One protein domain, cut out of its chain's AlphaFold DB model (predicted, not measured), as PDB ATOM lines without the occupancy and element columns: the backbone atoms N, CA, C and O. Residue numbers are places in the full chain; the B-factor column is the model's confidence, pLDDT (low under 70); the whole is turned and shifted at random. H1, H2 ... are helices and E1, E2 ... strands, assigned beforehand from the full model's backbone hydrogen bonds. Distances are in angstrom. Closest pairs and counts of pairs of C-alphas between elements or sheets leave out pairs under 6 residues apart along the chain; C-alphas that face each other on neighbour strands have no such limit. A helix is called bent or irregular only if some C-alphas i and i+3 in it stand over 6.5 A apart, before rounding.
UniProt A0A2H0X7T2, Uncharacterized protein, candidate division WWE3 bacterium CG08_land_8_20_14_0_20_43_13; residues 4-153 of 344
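Overview. This is residues 4 to 153 of the 344 residues of an uncharacterized protein of candidate division WWE3 bacterium CG08_land_8_20_14_0_20_43_13 (UniProt A0A2H0X7T2). One strongly twisted sheet of seven strands is curled like part of a barrel, with the short helix H5 in its hollow, near strands from E1 to E4. On the opposite face H2 crosses the strands E7, E6 and E3, and H6 stands up from the sheet and touches H2 at a steep tilt; H1 lies near E1 and E2 at one end of the longest axis, and at the other end H3 lies over E4, with H4 meeting H3 at a corner. The printed part has 150 residues with six named helices and seven named strands, in the order H1 E1 E2 E3 H2 E4 H3 H4 E5 H5 E6 E7 H6. The sheet is mixed, with its strands in the order E1, E2, E7, E6, E3, E4, E5, and the class is mixed, helices and strands. The whole is compact, with a radius of gyration of the C-alphas of 15.2 A and spans of 48 by 39 by 25 A.

Along the chain. The sheet holds E1, residues 24 to 30, 18.9 A long; E2, residues 36 to 43, 22.2 A; E7, residues 139 to 143, 13.5 A; E6, residues 133 to 136; E3, residues 56 to 59; E4, residues 82 to 86, 12.9 A; and E5, residues 115 to 117. C-alpha 24 stands at (193.218, 166.635, 168.666) and C-alpha 117 at (180.974, 152.609, 154.487). The helices are H1, residues 8 to 19, 17.3 A; H2, residues 60 to 71, 16.8 A; H3, residues 93 to 103, 15.3 A; H4, residues 105 to 109; H5, residues 119 to 124; and H6, residues 144 to 152, 12.3 A, ending at C-alpha 152 (175.333, 166.863, 178.122). H3 is irregular, with C-alphas 94 and 97 7.2 A apart, and H1 is irregular only just, with C-alphas 9 and 12 6.7 A apart.

Arrangement. E1 and E2 form an antiparallel hairpin, with N 27 and O 39 2.8 A apart. E2 and E7 are antiparallel, with N 40 and O 142 at 2.8 A. E6 and E7 form a hairpin at 163 degrees, with N 134 and O 141 at 2.8 A. E6 and E3 are antiparallel, with N 58 and O 135 at 2.8 A, and so are E3 and E4, with N 57 and O 84 at 2.9 A. E4 and E5 are parallel, with N 85 and O 115 at 2.9 A. E4, H3, H4 and E5 make a strand-helix-strand unit, two parallel neighbour strands with helices between, and its crossover is right-handed. E5, H5 and E6 make a split unit, with E3 and E4 between its strands, also right-handed. The arrangement has three layers, helices on both faces of the sheet, with H2 on one face and H5 on the other. H2 runs across the strands, 82 degrees to E6 on the local plane, at a height over the sheet of 8.5 A; the closest C-alphas of H2 and E6 are those of Ala 63 and Val 135, 5.5 A. H5 is over none of the strands, at a height of 4.9 A. H3 runs along E4, over it, at 9 degrees on the local plane. H6 stands up from the sheet and touches H2, closest at the C-alphas of Leu 68 and Leu 150, 7.0 A. H1 and H6 only just touch, with 3 pairs of C-alphas within 8 A, through residues 9 to 13 of H1; Leu 10 and Gly 144 have the closest C-alphas, 6.5 A. H3 and H4 touch only at the corner, and only just, with 3 pairs of C-alphas within 8 A; the closest are those of Ser 100 and Tyr 108, 5.8 A. H4 is not on the sheet. In H2, H4, H5 and H6 every O i to N i+4 pair is within hydrogen-bond range; H1 has 6 of 8 and H3 5 of 7.

Size, cuts and confidence. The C-alphas of Thr 4 and Lys 109 are the two farthest apart, 49.9 A. The printed part has no cut. The one long link is E2 to E3, residues 44 to 55. The mean pLDDT of the printed part is 85.7, with residues 4 to 14, 20 to 21 and 30 to 36 under 70.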
ATOM      1  N   THR A   4     191.355 180.007 169.907       51.50
ATOM      2  CA  THR A   4     190.640 181.095 169.234       51.50
ATOM      3  C   THR A   4     190.237 180.764 167.798       51.50
ATOM      4  O   THR A   4     189.267 181.362 167.329       51.50
ATOM      5  N   SER A   5     190.911 179.813 167.132       56.22
ATOM      6  CA  SER A   5     190.608 179.398 165.752       56.22
ATOM      7  C   SER A   5     189.396 178.471 165.633       56.22
ATOM      8  O   SER A   5     188.943 178.218 164.519       56.22
ATOM      9  N   PHE A   6     188.865 177.970 166.752       56.41
ATOM     10  CA  PHE A   6     187.677 177.121 166.755       56.41
ATOM     11  C   PHE A   6     186.386 177.951 166.728       56.41
ATOM     12  O   PHE A   6     186.301 178.976 167.427       56.41
ATOM     13  N   PRO A   7     185.352 177.488 165.992       61.59
ATOM     14  CA  PRO A   7     183.985 177.969 166.152       61.59
ATOM     15  C   PRO A   7     183.595 178.018 167.630       61.59
ATOM     16  O   PRO A   7     184.036 177.194 168.434       61.59
ATOM     17  N   LYS A   8     182.765 178.993 168.011       62.22
ATOM     18  CA  LYS A   8     182.388 179.232 169.416       62.22
ATOM     19  C   LYS A   8     181.805 177.980 170.088       62.22
ATOM     20  O   LYS A   8     182.054 177.760 171.270       62.22
ATOM     21  N   GLU A   9     181.100 177.155 169.320       57.16
ATOM     22  CA  GLU A   9     180.511 175.869 169.725       57.16
ATOM     23  C   GLU A   9     181.560 174.803 170.077       57.16
ATOM     24  O   GLU A   9     181.336 173.989 170.968       57.16
ATOM     25  N   LEU A  10     182.740 174.854 169.454       63.50
ATOM     26  CA  LEU A  10     183.840 173.915 169.678       63.50
ATOM     27  C   LEU A  10     184.856 174.394 170.716       63.50
ATOM     28  O   LEU A  10     185.731 173.629 171.114       63.50
ATOM     29  N   ARG A  11     184.743 175.631 171.213       65.50
ATOM     30  CA  ARG A  11     185.656 176.147 172.251       65.50
ATOM     31  C   ARG A  11     185.523 175.397 173.569       65.50
ATOM     32  O   ARG A  11     186.538 174.991 174.120       65.50
ATOM     33  N   ARG A  12     184.290 175.132 174.022       63.81
ATOM     34  CA  ARG A  12     184.035 174.325 175.236       63.81
ATOM     35  C   ARG A  12     184.634 172.923 175.133       63.81
ATOM     36  O   ARG A  12     185.020 172.335 176.140       63.81
ATOM     37  N   PHE A  13     184.702 172.394 173.918       66.81
ATOM     38  CA  PHE A  13     185.297 171.102 173.627       66.81
ATOM     39  C   PHE A  13     186.826 171.156 173.573       66.81
ATOM     40  O   PHE A  13     187.490 170.340 174.202       66.81
ATOM     41  N   ALA A  14     187.389 172.133 172.871       65.88
ATOM     42  CA  ALA A  14     188.827 172.327 172.809       65.88
ATOM     43  C   ALA A  14     189.408 172.591 174.211       65.88
ATOM     44  O   ALA A  14     190.463 172.062 174.554       65.88
ATOM     45  N   GLU A  15     188.679 173.326 175.055       70.00
ATOM     46  CA  GLU A  15     188.967 173.481 176.484       70.00
ATOM     47  C   GLU A  15     188.917 172.141 177.227       70.00
ATOM     48  O   GLU A  15     189.856 171.824 177.954       70.00
ATOM     49  N   PHE A  16     187.873 171.331 177.019       71.94
ATOM     50  CA  PHE A  16     187.736 170.009 177.636       71.94
ATOM     51  C   PHE A  16     188.886 169.058 177.259       71.94
ATOM     52  O   PHE A  16     189.511 168.466 178.140       71.94
ATOM     53  N   LEU A  17     189.216 168.942 175.971       71.94
ATOM     54  CA  LEU A  17     190.325 168.102 175.523       71.94
ATOM     55  C   LEU A  17     191.668 168.609 176.042       71.94
ATOM     56  O   LEU A  17     192.491 167.816 176.490       71.94
ATOM     57  N   THR A  18     191.866 169.928 176.057       73.62
ATOM     58  CA  THR A  18     193.085 170.537 176.603       73.62
ATOM     59  C   THR A  18     193.219 170.270 178.106       73.62
ATOM     60  O   THR A  18     194.308 169.946 178.567       73.62
ATOM     61  N   GLN A  19     192.125 170.334 178.878       75.88
ATOM     62  CA  GLN A  19     192.120 169.983 180.308       75.88
ATOM     63  C   GLN A  19     192.502 168.518 180.564       75.88
ATOM     64  O   GLN A  19     192.997 168.192 181.641       75.88
ATOM     65  N   ARG A  20     192.273 167.644 179.581       69.75
ATOM     66  CA  ARG A  20     192.580 166.208 179.621       69.75
ATOM     67  C   ARG A  20     193.925 165.859 178.969       69.75
ATOM     68  O   ARG A  20     194.237 164.680 178.859       69.75
ATOM     69  N   ASP A  21     194.699 166.858 178.533       69.38
ATOM     70  CA  ASP A  21     195.939 166.696 177.752       69.38
ATOM     71  C   ASP A  21     195.753 165.840 176.478       69.38
ATOM     72  O   ASP A  21     196.666 165.176 175.982       69.38
ATOM     73  N   LEU A  22     194.539 165.853 175.918       70.81
ATOM     74  CA  LEU A  22     194.210 165.151 174.685       70.81
ATOM     75  C   LEU A  22     194.538 166.043 173.492       70.81
ATOM     76  O   LEU A  22     193.907 167.075 173.253       70.81
ATOM     77  N   LYS A  23     195.530 165.624 172.705       72.38
ATOM     78  CA  LYS A  23     195.809 166.232 171.402       72.38
ATOM     79  C   LYS A  23     194.711 165.854 170.421       72.38
ATOM     80  O   LYS A  23     194.324 164.687 170.343       72.38
ATOM     81  N   PHE A  24     194.269 166.834 169.646       75.75
ATOM     82  CA  PHE A  24     193.218 166.635 168.666       75.75
ATOM     83  C   PHE A  24     193.484 167.361 167.358       75.75
ATOM     84  O   PHE A  24     194.237 168.337 167.295       75.75
ATOM     85  N   GLU A  25     192.855 166.837 166.319       78.00
ATOM     86  CA  GLU A  25     192.937 167.305 164.948       78.00
ATOM     87  C   GLU A  25     191.530 167.618 164.456       78.00
ATOM     88  O   GLU A  25     190.596 166.848 164.677       78.00
ATOM     89  N   ASP A  26     191.401 168.760 163.793       74.31
ATOM     90  CA  ASP A  26     190.197 169.137 163.070       74.31
ATOM     91  C   ASP A  26     190.291 168.585 161.646       74.31
ATOM     92  O   ASP A  26     191.192 168.951 160.886       74.31
ATOM     93  N   ILE A  27     189.389 167.669 161.313       78.94
ATOM     94  CA  ILE A  27     189.313 167.011 160.017       78.94
ATOM     95  C   ILE A  27     187.998 167.427 159.369       78.94
ATOM     96  O   ILE A  27     186.928 167.357 159.971       78.94
ATOM     97  N   ARG A  28     188.066 167.838 158.103       74.69
ATOM     98  CA  ARG A  28     186.866 168.073 157.302       74.69
ATOM     99  C   ARG A  28     186.508 166.801 156.565       74.69
ATOM    100  O   ARG A  28     187.297 166.321 155.754       74.69
ATOM    101  N   VAL A  29     185.318 166.286 156.842       74.00
ATOM    102  CA  VAL A  29     184.725 165.190 156.080       74.00
ATOM    103  C   VAL A  29     183.687 165.809 155.156       74.00
ATOM    104  O   VAL A  29     182.786 166.508 155.618       74.00
ATOM    105  N   ASN A  30     183.841 165.615 153.847       68.38
ATOM    106  CA  ASN A  30     182.856 166.085 152.874       68.38
ATOM    107  C   ASN A  30     181.587 165.259 153.063       68.38
ATOM    108  O   ASN A  30     181.625 164.061 152.801       68.38
ATOM    109  N   THR A  31     180.507 165.879 153.541       57.03
ATOM    110  CA  THR A  31     179.236 165.189 153.772       57.03
ATOM    111  C   THR A  31     178.276 165.225 152.587       57.03
ATOM    112  O   THR A  31     177.385 164.388 152.463       57.03
ATOM    113  N   SER A  32     178.517 166.133 151.645       55.59
ATOM    114  CA  SER A  32     177.890 166.164 150.322       55.59
ATOM    115  C   SER A  32     178.786 166.931 149.338       55.59
ATOM    116  O   SER A  32     179.908 167.310 149.682       55.59
ATOM    117  N   GLU A  33     178.313 167.192 148.111       51.50
ATOM    118  CA  GLU A  33     179.004 168.101 147.178       51.50
ATOM    119  C   GLU A  33     179.137 169.536 147.730       51.50
ATOM    120  O   GLU A  33     180.009 170.287 147.291       51.50
ATOM    121  N   THR A  34     178.294 169.923 148.696       45.50
ATOM    122  CA  THR A  34     178.202 171.295 149.221       45.50
ATOM    123  C   THR A  34     178.417 171.407 150.729       45.50
ATOM    124  O   THR A  34     178.679 172.507 151.217       45.50
ATOM    125  N   GLU A  35     178.357 170.303 151.474       57.75
ATOM    126  CA  GLU A  35     178.489 170.290 152.928       57.75
ATOM    127  C   GLU A  35     179.771 169.596 153.375       57.75
ATOM    128  O   GLU A  35     180.168 168.548 152.869       57.75
ATOM    129  N   THR A  36     180.425 170.194 154.367       65.38
ATOM    130  CA  THR A  36     181.553 169.593 155.078       65.38
ATOM    131  C   THR A  36     181.200 169.525 156.546       65.38
ATOM    132  O   THR A  36     180.957 170.554 157.176       65.38
ATOM    133  N   THR A  37     181.194 168.318 157.099       71.00
ATOM    134  CA  THR A  37     181.045 168.131 158.537       71.00
ATOM    135  C   THR A  37     182.409 168.210 159.193       71.00
ATOM    136  O   THR A  37     183.385 167.582 158.772       71.00
ATOM    137  N   GLN A  38     182.468 169.017 160.245       75.94
ATOM    138  CA  GLN A  38     183.643 169.140 161.081       75.94
ATOM    139  C   GLN A  38     183.720 167.931 162.015       75.94
ATOM    140  O   GLN A  38     182.852 167.728 162.869       75.94
ATOM    141  N   VAL A  39     184.759 167.126 161.833       86.25
ATOM    142  CA  VAL A  39     185.027 165.928 162.623       86.25
ATOM    143  C   VAL A  39     186.284 166.172 163.423       86.25
ATOM    144  O   VAL A  39     187.328 166.522 162.879       86.25
ATOM    145  N   ILE A  40     186.204 165.947 164.726       87.06
ATOM    146  CA  ILE A  40     187.390 165.972 165.561       87.06
ATOM    147  C   ILE A  40     187.914 164.562 165.733       87.06
ATOM    148  O   ILE A  40     187.167 163.638 166.060       87.06
ATOM    149  N   SER A  41     189.225 164.424 165.562       90.19
ATOM    150  CA  SER A  41     189.939 163.209 165.904       90.19
ATOM    151  C   SER A  41     190.867 163.410 167.091       90.19
ATOM    152  O   SER A  41     191.602 164.393 167.145       90.19
ATOM    153  N   PHE A  42     190.867 162.460 168.023       90.12
ATOM    154  CA  PHE A  42     191.794 162.429 169.154       90.12
ATOM    155  C   PHE A  42     192.148 160.988 169.527       90.12
ATOM    156  O   PHE A  42     191.419 160.048 169.207       90.12
ATOM    157  N   LYS A  43     193.289 160.815 170.197       92.31
ATOM    158  CA  LYS A  43     193.733 159.510 170.694       92.31
ATOM    159  C   LYS A  43     192.990 159.148 171.980       92.31
ATOM    160  O   LYS A  43     192.953 159.969 172.893       92.31
ATOM    161  N   HIS A  44     192.453 157.934 172.068       92.69
ATOM    162  CA  HIS A  44     191.869 157.412 173.306       92.69
ATOM    163  C   HIS A  44     192.830 156.465 174.035       92.69
ATOM    164  O   HIS A  44     193.802 155.950 173.481       92.69
ATOM    165  N   HIS A  45     192.513 156.217 175.297       91.31
ATOM    166  CA  HIS A  45     193.225 155.360 176.238       91.31
ATOM    167  C   HIS A  45     192.328 154.241 176.787       91.31
ATOM    168  O   HIS A  45     192.778 153.425 177.591       91.31
ATOM    169  N   GLN A  46     191.067 154.179 176.346       92.31
ATOM    170  CA  GLN A  46     190.141 153.124 176.748       92.31
ATOM    171  C   GLN A  46     190.455 151.780 176.102       92.31
ATOM    172  O   GLN A  46     190.884 151.698 174.949       92.31
ATOM    173  N   LYS A  47     190.156 150.713 176.845       91.62
ATOM    174  CA  LYS A  47     190.174 149.345 176.336       91.62
ATOM    175  C   LYS A  47     188.986 149.129 175.397       91.62
ATOM    176  O   LYS A  47     187.843 149.360 175.784       91.62
ATOM    177  N   LEU A  48     189.262 148.633 174.195       93.12
ATOM    178  CA  LEU A  48     188.229 148.294 173.221       93.12
ATOM    179  C   LEU A  48     187.635 146.895 173.475       93.12
ATOM    180  O   LEU A  48     188.299 146.050 174.084       93.12
ATOM    181  N   PRO A  49     186.398 146.625 173.007       90.06
ATOM    182  CA  PRO A  49     185.759 145.316 173.169       90.06
ATOM    183  C   PRO A  49     186.503 144.172 172.467       90.06
ATOM    184  O   PRO A  49     186.474 143.036 172.937       90.06
ATOM    185  N   ALA A  50     187.168 144.471 171.350       92.00
ATOM    186  CA  ALA A  50     187.982 143.536 170.583       92.00
ATOM    187  C   ALA A  50     189.086 144.288 169.825       92.00
ATOM    188  O   ALA A  50     188.944 145.477 169.532       92.00
ATOM    189  N   ASP A  51     190.157 143.581 169.470       92.12
ATOM    190  CA  ASP A  51     191.171 144.098 168.552       92.12
ATOM    191  C   ASP A  51     190.660 143.957 167.113       92.12
ATOM    192  O   ASP A  51     190.385 142.846 166.647       92.12
ATOM    193  N   LEU A  52     190.511 145.085 166.418       96.06
ATOM    194  CA  LEU A  52     190.074 145.119 165.023       96.06
ATOM    195  C   LEU A  52     191.278 145.219 164.073       96.06
ATOM    196  O   LEU A  52     192.244 145.921 164.387       96.06
ATOM    197  N   PRO A  53     191.237 144.559 162.899       95.81
ATOM    198  CA  PRO A  53     192.245 144.760 161.863       95.81
ATOM    199  C   PRO A  53     192.270 146.214 161.355       95.81
ATOM    200  O   PRO A  53     191.261 146.920 161.457       95.81
ATOM    201  N   PRO A  54     193.386 146.669 160.755       95.75
ATOM    202  CA  PRO A  54     193.442 147.972 160.098       95.75
ATOM    203  C   PRO A  54     192.304 148.155 159.082       95.75
ATOM    204  O   PRO A  54     191.966 147.232 158.342       95.75
ATOM    205  N   GLY A  55     191.713 149.350 159.065       95.62
ATOM    206  CA  GLY A  55     190.580 149.687 158.201       95.62
ATOM    207  C   GLY A  55     189.197 149.351 158.773       95.62
ATOM    208  O   GLY A  55     188.196 149.712 158.163       95.62
ATOM    209  N   TYR A  56     189.119 148.721 159.949       97.62
ATOM    210  CA  TYR A  56     187.862 148.433 160.643       97.62
ATOM    211  C   TYR A  56     187.680 149.323 161.875       97.62
ATOM    212  O   TYR A  56     188.650 149.712 162.529       97.62
ATOM    213  N   ALA A  57     186.427 149.633 162.206       97.44
ATOM    214  CA  ALA A  57     186.087 150.533 163.299       97.44
ATOM    215  C   ALA A  57     184.842 150.087 164.065       97.44
ATOM    216  O   ALA A  57     183.907 149.523 163.495       97.44
ATOM    217  N   PHE A  58     184.816 150.415 165.354       97.06
ATOM    218  CA  PHE A  58     183.612 150.355 166.167       97.06
ATOM    219  C   PHE A  58     182.735 151.568 165.905       97.06
ATOM    220  O   PHE A  58     183.221 152.696 165.773       97.06
ATOM    221  N   VAL A  59     181.428 151.336 165.916       95.50
ATOM    222  CA  VAL A  59     180.419 152.384 165.802       95.50
ATOM    223  C   VAL A  59     179.313 152.175 166.842       95.50
ATOM    224  O   VAL A  59     179.345 151.228 167.629       95.50
ATOM    225  N   GLY A  60     178.341 153.088 166.905       92.31
ATOM    226  CA  GLY A  60     177.168 152.909 167.761       92.31
ATOM    227  C   GLY A  60     177.531 152.851 169.248       92.31
ATOM    228  O   GLY A  60     178.288 153.685 169.742       92.31
ATOM    229  N   GLY A  61     176.967 151.885 169.983       92.69
ATOM    230  CA  GLY A  61     177.125 151.798 171.442       92.69
ATOM    231  C   GLY A  61     178.568 151.629 171.905       92.69
ATOM    232  O   GLY A  61     178.994 152.314 172.831       92.69
ATOM    233  N   ALA A  62     179.334 150.780 171.220       94.75
ATOM    234  CA  ALA A  62     180.741 150.559 171.539       94.75
ATOM    235  C   ALA A  62     181.570 151.844 171.387       94.75
ATOM    236  O   ALA A  62     182.330 152.195 172.288       94.75
ATOM    237  N   ALA A  63     181.366 152.584 170.295       96.25
ATOM    238  CA  ALA A  63     182.059 153.846 170.048       96.25
ATOM    239  C   ALA A  63     181.679 154.943 171.058       96.25
ATOM    240  O   ALA A  63     182.561 155.618 171.591       96.25
ATOM    241  N   ARG A  64     180.384 155.084 171.390       95.44
ATOM    242  CA  ARG A  64     179.924 156.035 172.421       95.44
ATOM    243  C   ARG A  64     180.575 155.762 173.774       95.44
ATOM    244  O   ARG A  64     181.008 156.699 174.437       95.44
ATOM    245  N   ASN A  65     180.677 154.493 174.166       95.00
ATOM    246  CA  ASN A  65     181.231 154.120 175.467       95.00
ATOM    247  C   ASN A  65     182.720 154.449 175.580       95.00
ATOM    248  O   ASN A  65     183.163 154.828 176.657       95.00
ATOM    249  N   VAL A  66     183.487 154.384 174.487       95.25
ATOM    250  CA  VAL A  66     184.879 154.860 174.491       95.25
ATOM    251  C   VAL A  66     184.931 156.347 174.834       95.25
ATOM    252  O   VAL A  66     185.685 156.741 175.714       95.25
ATOM    253  N   VAL A  67     184.094 157.171 174.199       94.25
ATOM    254  CA  VAL A  67     184.074 158.621 174.449       94.25
ATOM    255  C   VAL A  67     183.574 158.955 175.855       94.25
ATOM    256  O   VAL A  67     184.189 159.767 176.538       94.25
ATOM    257  N   LEU A  68     182.511 158.302 176.324       93.81
ATOM    258  CA  LEU A  68     182.000 158.483 177.687       93.81
ATOM    259  C   LEU A  68     183.040 158.068 178.742       93.81
ATOM    260  O   LEU A  68     183.281 158.792 179.703       93.81
ATOM    261  N   ALA A  69     183.743 156.955 178.538       93.19
ATOM    262  CA  ALA A  69     184.807 156.547 179.448       93.19
ATOM    263  C   ALA A  69     186.020 157.497 179.386       93.19
ATOM    264  O   ALA A  69     186.596 157.817 180.426       93.19
ATOM    265  N   GLU A  70     186.355 158.051 178.212       90.38
ATOM    266  CA  GLU A  70     187.302 159.173 178.112       90.38
ATOM    267  C   GLU A  70     186.805 160.412 178.853       90.38
ATOM    268  O   GLU A  70     187.634 161.179 179.336       90.38
ATOM    269  N   PHE A  71     185.485 160.605 178.988       88.50
ATOM    270  CA  PHE A  71     184.871 161.645 179.819       88.50
ATOM    271  C   PHE A  71     185.001 161.373 181.326       88.50
ATOM    272  O   PHE A  71     184.908 162.321 182.109       88.50
ATOM    273  N   GLY A  72     185.418 160.170 181.719       89.31
ATOM    274  CA  GLY A  72     185.463 159.725 183.110       89.31
ATOM    275  C   GLY A  72     184.113 159.201 183.599       89.31
ATOM    276  O   GLY A  72     183.968 158.932 184.791       89.31
ATOM    277  N   ASP A  73     183.147 159.057 182.692       92.00
ATOM    278  CA  ASP A  73     181.827 158.528 182.996       92.00
ATOM    279  C   ASP A  73     181.895 157.005 183.169       92.00
ATOM    280  O   ASP A  73     182.664 156.302 182.503       92.00
ATOM    281  N   ALA A  74     181.062 156.474 184.064       91.75
ATOM    282  CA  ALA A  74     180.878 155.034 184.188       91.75
ATOM    283  C   ALA A  74     180.133 154.499 182.959       91.75
ATOM    284  O   ALA A  74     179.053 154.976 182.637       91.75
ATOM    285  N   VAL A  75     180.664 153.473 182.298       91.69
ATOM    286  CA  VAL A  75     180.048 152.903 181.092       91.69
ATOM    287  C   VAL A  75     179.610 151.464 181.316       91.69
ATOM    288  O   VAL A  75     180.280 150.694 182.004       91.69
ATOM    289  N   MET A  76     178.488 151.086 180.708       81.94
ATOM    290  CA  MET A  76     178.080 149.684 180.631       81.94
ATOM    291  C   MET A  76     178.840 148.963 179.520       81.94
ATOM    292  O   MET A  76     179.292 149.573 178.550       81.94
ATOM    293  N   SER A  77     178.952 147.641 179.621       81.12
ATOM    294  CA  SER A  77     179.418 146.839 178.490       81.12
ATOM    295  C   SER A  77     178.453 147.010 177.308       81.12
ATOM    296  O   SER A  77     177.240 146.890 177.508       81.12
ATOM    297  N   PRO A  78     178.947 147.287 176.085       80.38
ATOM    298  CA  PRO A  78     178.097 147.321 174.903       80.38
ATOM    299  C   PRO A  78     177.361 145.992 174.749       80.38
ATOM    300  O   PRO A  78     177.969 144.927 174.842       80.38
ATOM    301  N   ARG A  79     176.049 146.068 174.538       79.75
ATOM    302  CA  ARG A  79     175.192 144.892 174.379       79.75
ATOM    303  C   ARG A  79     175.304 144.292 172.981       79.75
ATOM    304  O   ARG A  79     175.485 143.090 172.849       79.75
ATOM    305  N   ASP A  80     175.238 145.167 171.982       83.50
ATOM    306  CA  ASP A  80     175.506 144.854 170.583       83.50
ATOM    307  C   ASP A  80     176.809 145.582 170.218       83.50
ATOM    308  O   ASP A  80     176.981 146.763 170.559       83.50
ATOM    309  N   ILE A  81     177.752 144.872 169.601       90.62
ATOM    310  CA  ILE A  81     179.009 145.450 169.118       90.62
ATOM    311  C   ILE A  81     178.858 145.658 167.620       90.62
ATOM    312  O   ILE A  81     178.892 144.696 166.867       90.62
ATOM    313  N   ASP A  82     178.746 146.908 167.188       92.56
ATOM    314  CA  ASP A  82     178.664 147.241 165.769       92.56
ATOM    315  C   ASP A  82     180.059 147.520 165.201       92.56
ATOM    316  O   ASP A  82     180.794 148.369 165.723       92.56
ATOM    317  N   VAL A  83     180.408 146.834 164.109       95.62
ATOM    318  CA  VAL A  83     181.672 147.011 163.384       95.62
ATOM    319  C   VAL A  83     181.405 147.364 161.924       95.62
ATOM    320  O   VAL A  83     180.561 146.763 161.260       95.62
ATOM    321  N   VAL A  84     182.176 148.318 161.408       96.12
ATOM    322  CA  VAL A  84     182.185 148.714 159.994       96.12
ATOM    323  C   VAL A  84     183.604 148.653 159.440       96.12
ATOM    324  O   VAL A  84     184.576 148.750 160.193       96.12
ATOM    325  N   SER A  85     183.734 148.495 158.128       96.50
ATOM    326  CA  SER A  85     184.984 148.724 157.404       96.50
ATOM    327  C   SER A  85     184.926 150.093 156.728       96.50
ATOM    328  O   SER A  85     183.936 150.392 156.064       96.50
ATOM    329  N   ILE A  86     185.965 150.908 156.887       95.25
ATOM    330  CA  ILE A  86     185.995 152.293 156.402       95.25
ATOM    331  C   ILE A  86     186.758 152.363 155.090       95.25
ATOM    332  O   ILE A  86     187.967 152.133 155.086       95.25
ATOM    333  N   ALA A  87     186.074 152.686 153.994       92.25
ATOM    334  CA  ALA A  87     186.636 152.637 152.643       92.25
ATOM    335  C   ALA A  87     187.936 153.457 152.505       92.25
ATOM    336  O   ALA A  87     188.929 152.981 151.950       92.25
ATOM    337  N   GLU A  88     187.979 154.657 153.087       90.75
ATOM    338  CA  GLU A  88     189.136 155.562 153.050       90.75
ATOM    339  C   GLU A  88     190.345 155.042 153.839       90.75
ATOM    340  O   GLU A  88     191.447 155.580 153.717       90.75
ATOM    341  N   TRP A  89     190.155 154.011 154.665       93.88
ATOM    342  CA  TRP A  89     191.215 153.370 155.441       93.88
ATOM    343  C   TRP A  89     191.721 152.075 154.795       93.88
ATOM    344  O   TRP A  89     192.508 151.360 155.415       93.88
ATOM    345  N   PHE A  90     191.305 151.797 153.552       93.56
ATOM    346  CA  PHE A  90     191.767 150.681 152.721       93.56
ATOM    347  C   PHE A  90     191.742 149.318 153.451       93.56
ATOM    348  O   PHE A  90     192.787 148.677 153.605       93.56
ATOM    349  N   PRO A  91     190.567 148.873 153.934       95.75
ATOM    350  CA  PRO A  91     190.426 147.643 154.704       95.75
ATOM    351  C   PRO A  91     190.694 146.404 153.847       95.75
ATOM    352  O   PRO A  91     190.348 146.350 152.666       95.75
ATOM    353  N   ASP A  92     191.222 145.347 154.467       96.31
ATOM    354  CA  ASP A  92     191.208 144.015 153.858       96.31
ATOM    355  C   ASP A  92     189.789 143.433 153.934       96.31
ATOM    356  O   ASP A  92     189.383 142.862 154.952       96.31
ATOM    357  N   LEU A  93     189.022 143.596 152.854       95.19
ATOM    358  CA  LEU A  93     187.626 143.157 152.764       95.19
ATOM    359  C   LEU A  93     187.461 141.630 152.854       95.19
ATOM    360  O   LEU A  93     186.356 141.160 153.129       95.19
ATOM    361  N   SER A  94     188.533 140.845 152.673       95.88
ATOM    362  CA  SER A  94     188.469 139.385 152.830       95.88
ATOM    363  C   SER A  94     188.165 138.960 154.274       95.88
ATOM    364  O   SER A  94     187.632 137.873 154.497       95.88
ATOM    365  N   LEU A  95     188.411 139.846 155.249       95.38
ATOM    366  CA  LEU A  95     188.179 139.604 156.675       95.38
ATOM    367  C   LEU A  95     186.732 139.882 157.126       95.38
ATOM    368  O   LEU A  95     186.369 139.519 158.246       95.38
ATOM    369  N   LYS A  96     185.885 140.502 156.286       94.31
ATOM    370  CA  LYS A  96     184.528 140.941 156.677       94.31
ATOM    371  C   LYS A  96     183.665 139.804 157.206       94.31
ATOM    372  O   LYS A  96     183.000 139.955 158.229       94.31
ATOM    373  N   ASP A  97     183.668 138.671 156.513       93.88
ATOM    374  CA  ASP A  97     182.825 137.528 156.865       93.88
ATOM    375  C   ASP A  97     183.285 136.851 158.169       93.88
ATOM    376  O   ASP A  97     182.462 136.492 159.012       93.88
ATOM    377  N   GLU A  98     184.600 136.744 158.389       94.44
ATOM    378  CA  GLU A  98     185.152 136.236 159.649       94.44
ATOM    379  C   GLU A  98     184.813 137.167 160.822       94.44
ATOM    380  O   GLU A  98     184.328 136.707 161.859       94.44
ATOM    381  N   LEU A  99     185.015 138.478 160.656       94.12
ATOM    382  CA  LEU A  99     184.718 139.468 161.693       94.12
ATOM    383  C   LEU A  99     183.227 139.513 162.025       94.12
ATOM    384  O   LEU A  99     182.878 139.554 163.203       94.12
ATOM    385  N   SER A 100     182.358 139.438 161.016       93.94
ATOM    386  CA  SER A 100     180.906 139.404 161.224       93.94
ATOM    387  C   SER A 100     180.504 138.192 162.065       93.94
ATOM    388  O   SER A 100     179.815 138.340 163.066       93.94
ATOM    389  N   ARG A 101     181.017 136.998 161.735       92.81
ATOM    390  CA  ARG A 101     180.742 135.772 162.503       92.81
ATOM    391  C   ARG A 101     181.266 135.817 163.933       92.81
ATOM    392  O   ARG A 101     180.661 135.225 164.821       92.81
ATOM    393  N   LYS A 102     182.412 136.462 164.148       93.38
ATOM    394  CA  LYS A 102     183.111 136.456 165.437       93.38
ATOM    395  C   LYS A 102     182.630 137.550 166.389       93.38
ATOM    396  O   LYS A 102     182.521 137.293 167.583       93.38
ATOM    397  N   ILE A 103     182.410 138.760 165.879       92.31
ATOM    398  CA  ILE A 103     182.140 139.963 166.682       92.31
ATOM    399  C   ILE A 103     180.652 140.326 166.657       92.31
ATOM    400  O   ILE A 103     180.139 140.816 167.659       92.31
ATOM    401  N   MET A 104     179.957 140.029 165.554       91.94
ATOM    402  CA  MET A 104     178.541 140.349 165.335       91.94
ATOM    403  C   MET A 104     177.694 139.084 165.073       91.94
ATOM    404  O   MET A 104     176.949 139.042 164.093       91.94
ATOM    405  N   PRO A 105     177.812 138.007 165.881       89.94
ATOM    406  CA  PRO A 105     177.235 136.703 165.542       89.94
ATOM    407  C   PRO A 105     175.707 136.730 165.411       89.94
ATOM    408  O   PRO A 105     175.155 136.048 164.543       89.94
ATOM    409  N   ASP A 106     175.032 137.514 166.253       85.62
ATOM    410  CA  ASP A 106     173.575 137.633 166.234       85.62
ATOM    411  C   ASP A 106     173.101 138.378 164.987       85.62
ATOM    412  O   ASP A 106     172.238 137.868 164.276       85.62
ATOM    413  N   ASP A 107     173.712 139.518 164.655       85.94
ATOM    414  CA  ASP A 107     173.392 140.257 163.431       85.94
ATOM    415  C   ASP A 107     173.690 139.408 162.187       85.94
ATOM    416  O   ASP A 107     172.858 139.305 161.276       85.94
ATOM    417  N   TYR A 108     174.832 138.707 162.180       88.75
ATOM    418  CA  TYR A 108     175.263 137.877 161.055       88.75
ATOM    419  C   TYR A 108     174.262 136.758 160.759       88.75
ATOM    420  O   TYR A 108     173.967 136.477 159.596       88.75
ATOM    421  N   LYS A 109     173.677 136.151 161.801       86.50
ATOM    422  CA  LYS A 109     172.626 135.130 161.666       86.50
ATOM    423  C   LYS A 109     171.415 135.631 160.870       86.50
ATOM    424  O   LYS A 109     170.751 134.826 160.218       86.50
ATOM    425  N   TYR A 110     171.133 136.930 160.915       84.00
ATOM    426  CA  TYR A 110     170.030 137.568 160.195       84.00
ATOM    427  C   TYR A 110     170.475 138.266 158.899       84.00
ATOM    428  O   TYR A 110     169.692 139.000 158.305       84.00
ATOM    429  N   GLY A 111     171.705 138.017 158.434       85.81
ATOM    430  CA  GLY A 111     172.244 138.597 157.201       85.81
ATOM    431  C   GLY A 111     172.808 140.010 157.365       85.81
ATOM    432  O   GLY A 111     173.149 140.647 156.370       85.81
ATOM    433  N   TYR A 112     172.942 140.496 158.600       83.94
ATOM    434  CA  TYR A 112     173.518 141.800 158.908       83.94
ATOM    435  C   TYR A 112     174.955 141.607 159.410       83.94
ATOM    436  O   TYR A 112     175.192 141.108 160.498       83.94
ATOM    437  N   GLY A 113     175.948 141.943 158.592       88.81
ATOM    438  CA  GLY A 113     177.363 141.825 158.961       88.81
ATOM    439  C   GLY A 113     178.089 143.161 158.928       88.81
ATOM    440  O   GLY A 113     177.478 144.223 158.779       88.81
ATOM    441  N   VAL A 114     179.418 143.093 158.990       93.56
ATOM    442  CA  VAL A 114     180.290 144.245 158.762       93.56
ATOM    443  C   VAL A 114     179.985 144.834 157.387       93.56
ATOM    444  O   VAL A 114     180.151 144.179 156.353       93.56
ATOM    445  N   ARG A 115     179.548 146.092 157.376       93.12
ATOM    446  CA  ARG A 115     179.309 146.872 156.159       93.12
ATOM    447  C   ARG A 115     180.532 147.705 155.813       93.12
ATOM    448  O   ARG A 115     181.308 148.068 156.693       93.12
ATOM    449  N   GLU A 116     180.713 147.933 154.517       94.19
ATOM    450  CA  GLU A 116     181.701 148.895 154.037       94.19
ATOM    451  C   GLU A 116     181.001 150.229 153.849       94.19
ATOM    452  O   GLU A 116     179.983 150.288 153.163       94.19
ATOM    453  N   GLU A 117     181.520 151.257 154.508       91.75
ATOM    454  CA  GLU A 117     180.974 152.609 154.487       91.75
ATOM    455  C   GLU A 117     182.129 153.608 154.400       91.75
ATOM    456  O   GLU A 117     183.255 153.314 154.806       91.75
ATOM    457  N   ASP A 118     181.854 154.790 153.863       88.94
ATOM    458  CA  ASP A 118     182.762 155.929 153.956       88.94
ATOM    459  C   ASP A 118     182.465 156.763 155.217       88.94
ATOM    460  O   ASP A 118     181.394 156.658 155.833       88.94
ATOM    461  N   LEU A 119     183.425 157.590 155.641       87.31
ATOM    462  CA  LEU A 119     183.262 158.426 156.838       87.31
ATOM    463  C   LEU A 119     182.106 159.415 156.692       87.31
ATOM    464  O   LEU A 119     181.462 159.748 157.686       87.31
ATOM    465  N   ASN A 120     181.834 159.875 155.472       84.81
ATOM    466  CA  ASN A 120     180.692 160.734 155.201       84.81
ATOM    467  C   ASN A 120     179.387 160.038 155.606       84.81
ATOM    468  O   ASN A 120     178.664 160.524 156.472       84.81
ATOM    469  N   THR A 121     179.113 158.882 155.016       85.31
ATOM    470  CA  THR A 121     177.900 158.091 155.222       85.31
ATOM    471  C   THR A 121     177.696 157.797 156.707       85.31
ATOM    472  O   THR A 121     176.589 157.965 157.229       85.31
ATOM    473  N   LEU A 122     178.783 157.468 157.412       87.81
ATOM    474  CA  LEU A 122     178.778 157.198 158.849       87.81
ATOM    475  C   LEU A 122     178.417 158.405 159.720       87.81
ATOM    476  O   LEU A 122     177.895 158.206 160.817       87.81
ATOM    477  N   PHE A 123     178.687 159.636 159.290       90.06
ATOM    478  CA  PHE A 123     178.321 160.838 160.047       90.06
ATOM    479  C   PHE A 123     177.006 161.464 159.571       90.06
ATOM    480  O   PHE A 123     176.293 162.057 160.382       90.06
ATOM    481  N   SER A 124     176.638 161.270 158.308       83.25
ATOM    482  CA  SER A 124     175.437 161.854 157.711       83.25
ATOM    483  C   SER A 124     174.175 161.063 158.052       83.25
ATOM    484  O   SER A 124     173.198 161.651 158.496       83.25
ATOM    485  N   ASN A 125     174.194 159.729 157.966       84.31
ATOM    486  CA  ASN A 125     172.960 158.922 157.941       84.31
ATOM    487  C   ASN A 125     172.631 158.231 159.272       84.31
ATOM    488  O   ASN A 125     172.014 157.164 159.307       84.31
ATOM    489  N   ARG A 126     173.087 158.796 160.392       88.94
ATOM    490  CA  ARG A 126     172.831 158.213 161.717       88.94
ATOM    491  C   ARG A 126     171.440 158.555 162.196       88.94
ATOM    492  O   ARG A 126     170.871 159.568 161.831       88.94
ATOM    493  N   ASP A 127     170.917 157.715 163.062       91.31
ATOM    494  CA  ASP A 127     169.616 157.888 163.689       91.31
ATOM    495  C   ASP A 127     169.628 159.020 164.735       91.31
ATOM    496  O   ASP A 127     168.758 159.886 164.747       91.31
ATOM    497  N   PHE A 128     170.665 159.058 165.577       94.62
ATOM    498  CA  PHE A 128     170.878 160.093 166.588       94.62
ATOM    499  C   PHE A 128     172.224 160.784 166.409       94.62
ATOM    500  O   PHE A 128     173.207 160.158 166.006       94.62
ATOM    501  N   THR A 129     172.290 162.053 166.806       93.62
ATOM    502  CA  THR A 129     173.531 162.842 166.853       93.62
ATOM    503  C   THR A 129     174.621 162.135 167.657       93.62
ATOM    504  O   THR A 129     175.719 161.942 167.152       93.62
ATOM    505  N   ILE A 130     174.303 161.606 168.845       95.50
ATOM    506  CA  ILE A 130     175.239 160.840 169.693       95.50
ATOM    507  C   ILE A 130     175.862 159.613 169.006       95.50
ATOM    508  O   ILE A 130     176.829 159.054 169.518       95.50
ATOM    509  N   ASN A 131     175.324 159.167 167.864       95.38
ATOM    510  CA  ASN A 131     175.842 158.038 167.089       95.38
ATOM    511  C   ASN A 131     176.788 158.453 165.956       95.38
ATOM    512  O   ASN A 131     177.329 157.569 165.283       95.38
ATOM    513  N   GLN A 132     177.024 159.752 165.764       94.44
ATOM    514  CA  GLN A 132     178.016 160.297 164.834       94.44
ATOM    515  C   GLN A 132     179.422 160.250 165.461       94.44
ATOM    516  O   GLN A 132     180.112 161.256 165.631       94.44
ATOM    517  N   VAL A 133     179.824 159.038 165.842       95.38
ATOM    518  CA  VAL A 133     181.111 158.711 166.451       95.38
ATOM    519  C   VAL A 133     181.607 157.371 165.912       95.38
ATOM    520  O   VAL A 133     180.837 156.415 165.771       95.38
ATOM    521  N   VAL A 134     182.903 157.315 165.627       96.38
ATOM    522  CA  VAL A 134     183.618 156.169 165.065       96.38
ATOM    523  C   VAL A 134     184.922 155.982 165.836       96.38
ATOM    524  O   VAL A 134     185.611 156.957 166.139       96.38
ATOM    525  N   VAL A 135     185.276 154.739 166.164       97.06
ATOM    526  CA  VAL A 135     186.522 154.420 166.877       97.06
ATOM    527  C   VAL A 135     187.315 153.376 166.108       97.06
ATOM    528  O   VAL A 135     186.873 152.238 165.966       97.06
ATOM    529  N   GLY A 136     188.490 153.768 165.623       95.06
ATOM    530  CA  GLY A 136     189.391 152.927 164.842       95.06
ATOM    531  C   GLY A 136     190.799 152.942 165.417       95.06
ATOM    532  O   GLY A 136     191.385 154.009 165.600       95.06
ATOM    533  N   GLY A 137     191.358 151.761 165.685       93.25
ATOM    534  CA  GLY A 137     192.680 151.649 166.304       93.25
ATOM    535  C   GLY A 137     192.719 152.346 167.664       93.25
ATOM    536  O   GLY A 137     191.955 151.993 168.550       93.25
ATOM    537  N   ASP A 138     193.607 153.327 167.827       93.31
ATOM    538  CA  ASP A 138     193.721 154.142 169.042       93.31
ATOM    539  C   ASP A 138     193.046 155.519 168.917       93.31
ATOM    540  O   ASP A 138     193.285 156.403 169.744       93.31
ATOM    541  N   ARG A 139     192.218 155.734 167.887       94.44
ATOM    542  CA  ARG A 139     191.636 157.042 167.574       94.44
ATOM    543  C   ARG A 139     190.116 157.037 167.593       94.44
ATOM    544  O   ARG A 139     189.457 156.152 167.055       94.44
ATOM    545  N   VAL A 140     189.576 158.104 168.166       95.25
ATOM    546  CA  VAL A 140     188.174 158.501 168.050       95.25
ATOM    547  C   VAL A 140     188.050 159.495 166.901       95.25
ATOM    548  O   VAL A 140     188.941 160.321 166.697       95.25
ATOM    549  N   TYR A 141     186.933 159.430 166.185       94.19
ATOM    550  CA  TYR A 141     186.466 160.404 165.205       94.19
ATOM    551  C   TYR A 141     185.016 160.743 165.554       94.19
ATOM    552  O   TYR A 141     184.172 159.849 165.600       94.19
ATOM    553  N   ILE A 142     184.723 162.004 165.856       93.00
ATOM    554  CA  ILE A 142     183.412 162.421 166.362       93.00
ATOM    555  C   ILE A 142     183.032 163.808 165.842       93.00
ATOM    556  O   ILE A 142     183.891 164.681 165.719       93.00
ATOM    557  N   THR A 143     181.752 164.026 165.543       89.62
ATOM    558  CA  THR A 143     181.252 165.363 165.182       89.62
ATOM    559  C   THR A 143     181.151 166.261 166.419       89.62
ATOM    560  O   THR A 143     181.003 165.793 167.550       89.62
ATOM    561  N   GLY A 144     181.207 167.580 166.220       84.06
ATOM    562  CA  GLY A 144     181.033 168.540 167.317       84.06
ATOM    563  C   GLY A 144     179.687 168.402 168.040       84.06
ATOM    564  O   GLY A 144     179.635 168.460 169.269       84.06
ATOM    565  N   GLU A 145     178.608 168.176 167.284       85.94
ATOM    566  CA  GLU A 145     177.264 167.970 167.836       85.94
ATOM    567  C   GLU A 145     177.186 166.704 168.691       85.94
ATOM    568  O   GLU A 145     176.755 166.773 169.840       85.94
ATOM    569  N   ALA A 146     177.666 165.570 168.171       92.25
ATOM    570  CA  ALA A 146     177.646 164.294 168.883       92.25
ATOM    571  C   ALA A 146     178.401 164.350 170.200       92.25
ATOM    572  O   ALA A 146     177.966 163.790 171.202       92.25
ATOM    573  N   LEU A 147     179.542 165.030 170.201       89.00
ATOM    574  CA  LEU A 147     180.342 165.180 171.396       89.00
ATOM    575  C   LEU A 147     179.628 166.034 172.455       89.00
ATOM    576  O   LEU A 147     179.607 165.644 173.623       89.00
ATOM    577  N   ASN A 148     179.040 167.170 172.068       88.12
ATOM    578  CA  ASN A 148     178.253 167.986 172.995       88.12
ATOM    579  C   ASN A 148     177.067 167.186 173.550       88.12
ATOM    580  O   ASN A 148     176.855 167.170 174.758       88.12
ATOM    581  N   ASP A 149     176.372 166.435 172.698       93.81
ATOM    582  CA  ASP A 149     175.227 165.623 173.109       93.81
ATOM    583  C   ASP A 149     175.618 164.450 174.016       93.81
ATOM    584  O   ASP A 149     174.919 164.153 174.981       93.81
ATOM    585  N   LEU A 150     176.768 163.809 173.781       94.06
ATOM    586  CA  LEU A 150     177.309 162.790 174.687       94.06
ATOM    587  C   LEU A 150     177.711 163.381 176.039       94.06
ATOM    588  O   LEU A 150     177.519 162.744 177.077       94.06
ATOM    589  N   LYS A 151     178.290 164.584 176.038       90.00
ATOM    590  CA  LYS A 151     178.705 165.268 177.262       90.00
ATOM    591  C   LYS A 151     177.490 165.647 178.100       90.00
ATOM    592  O   LYS A 151     177.432 165.265 179.264       90.00
ATOM    593  N   ASP A 152     176.523 166.308 177.474       92.75
ATOM    594  CA  ASP A 152     175.333 166.863 178.122       92.75
ATOM    595  C   ASP A 152     174.193 165.825 178.254       92.75
ATOM    596  O   ASP A 152     173.110 166.133 178.750       92.75
ATOM    597  N   LYS A 153     174.437 164.574 177.829       95.88
ATOM    598  CA  LYS A 153     173.500 163.436 177.887       95.88
ATOM    599  C   LYS A 153     172.179 163.716 177.155       95.88
ATOM    600  O   LYS A 153     171.101 163.320 177.600       95.88
TER     601      LYS A 153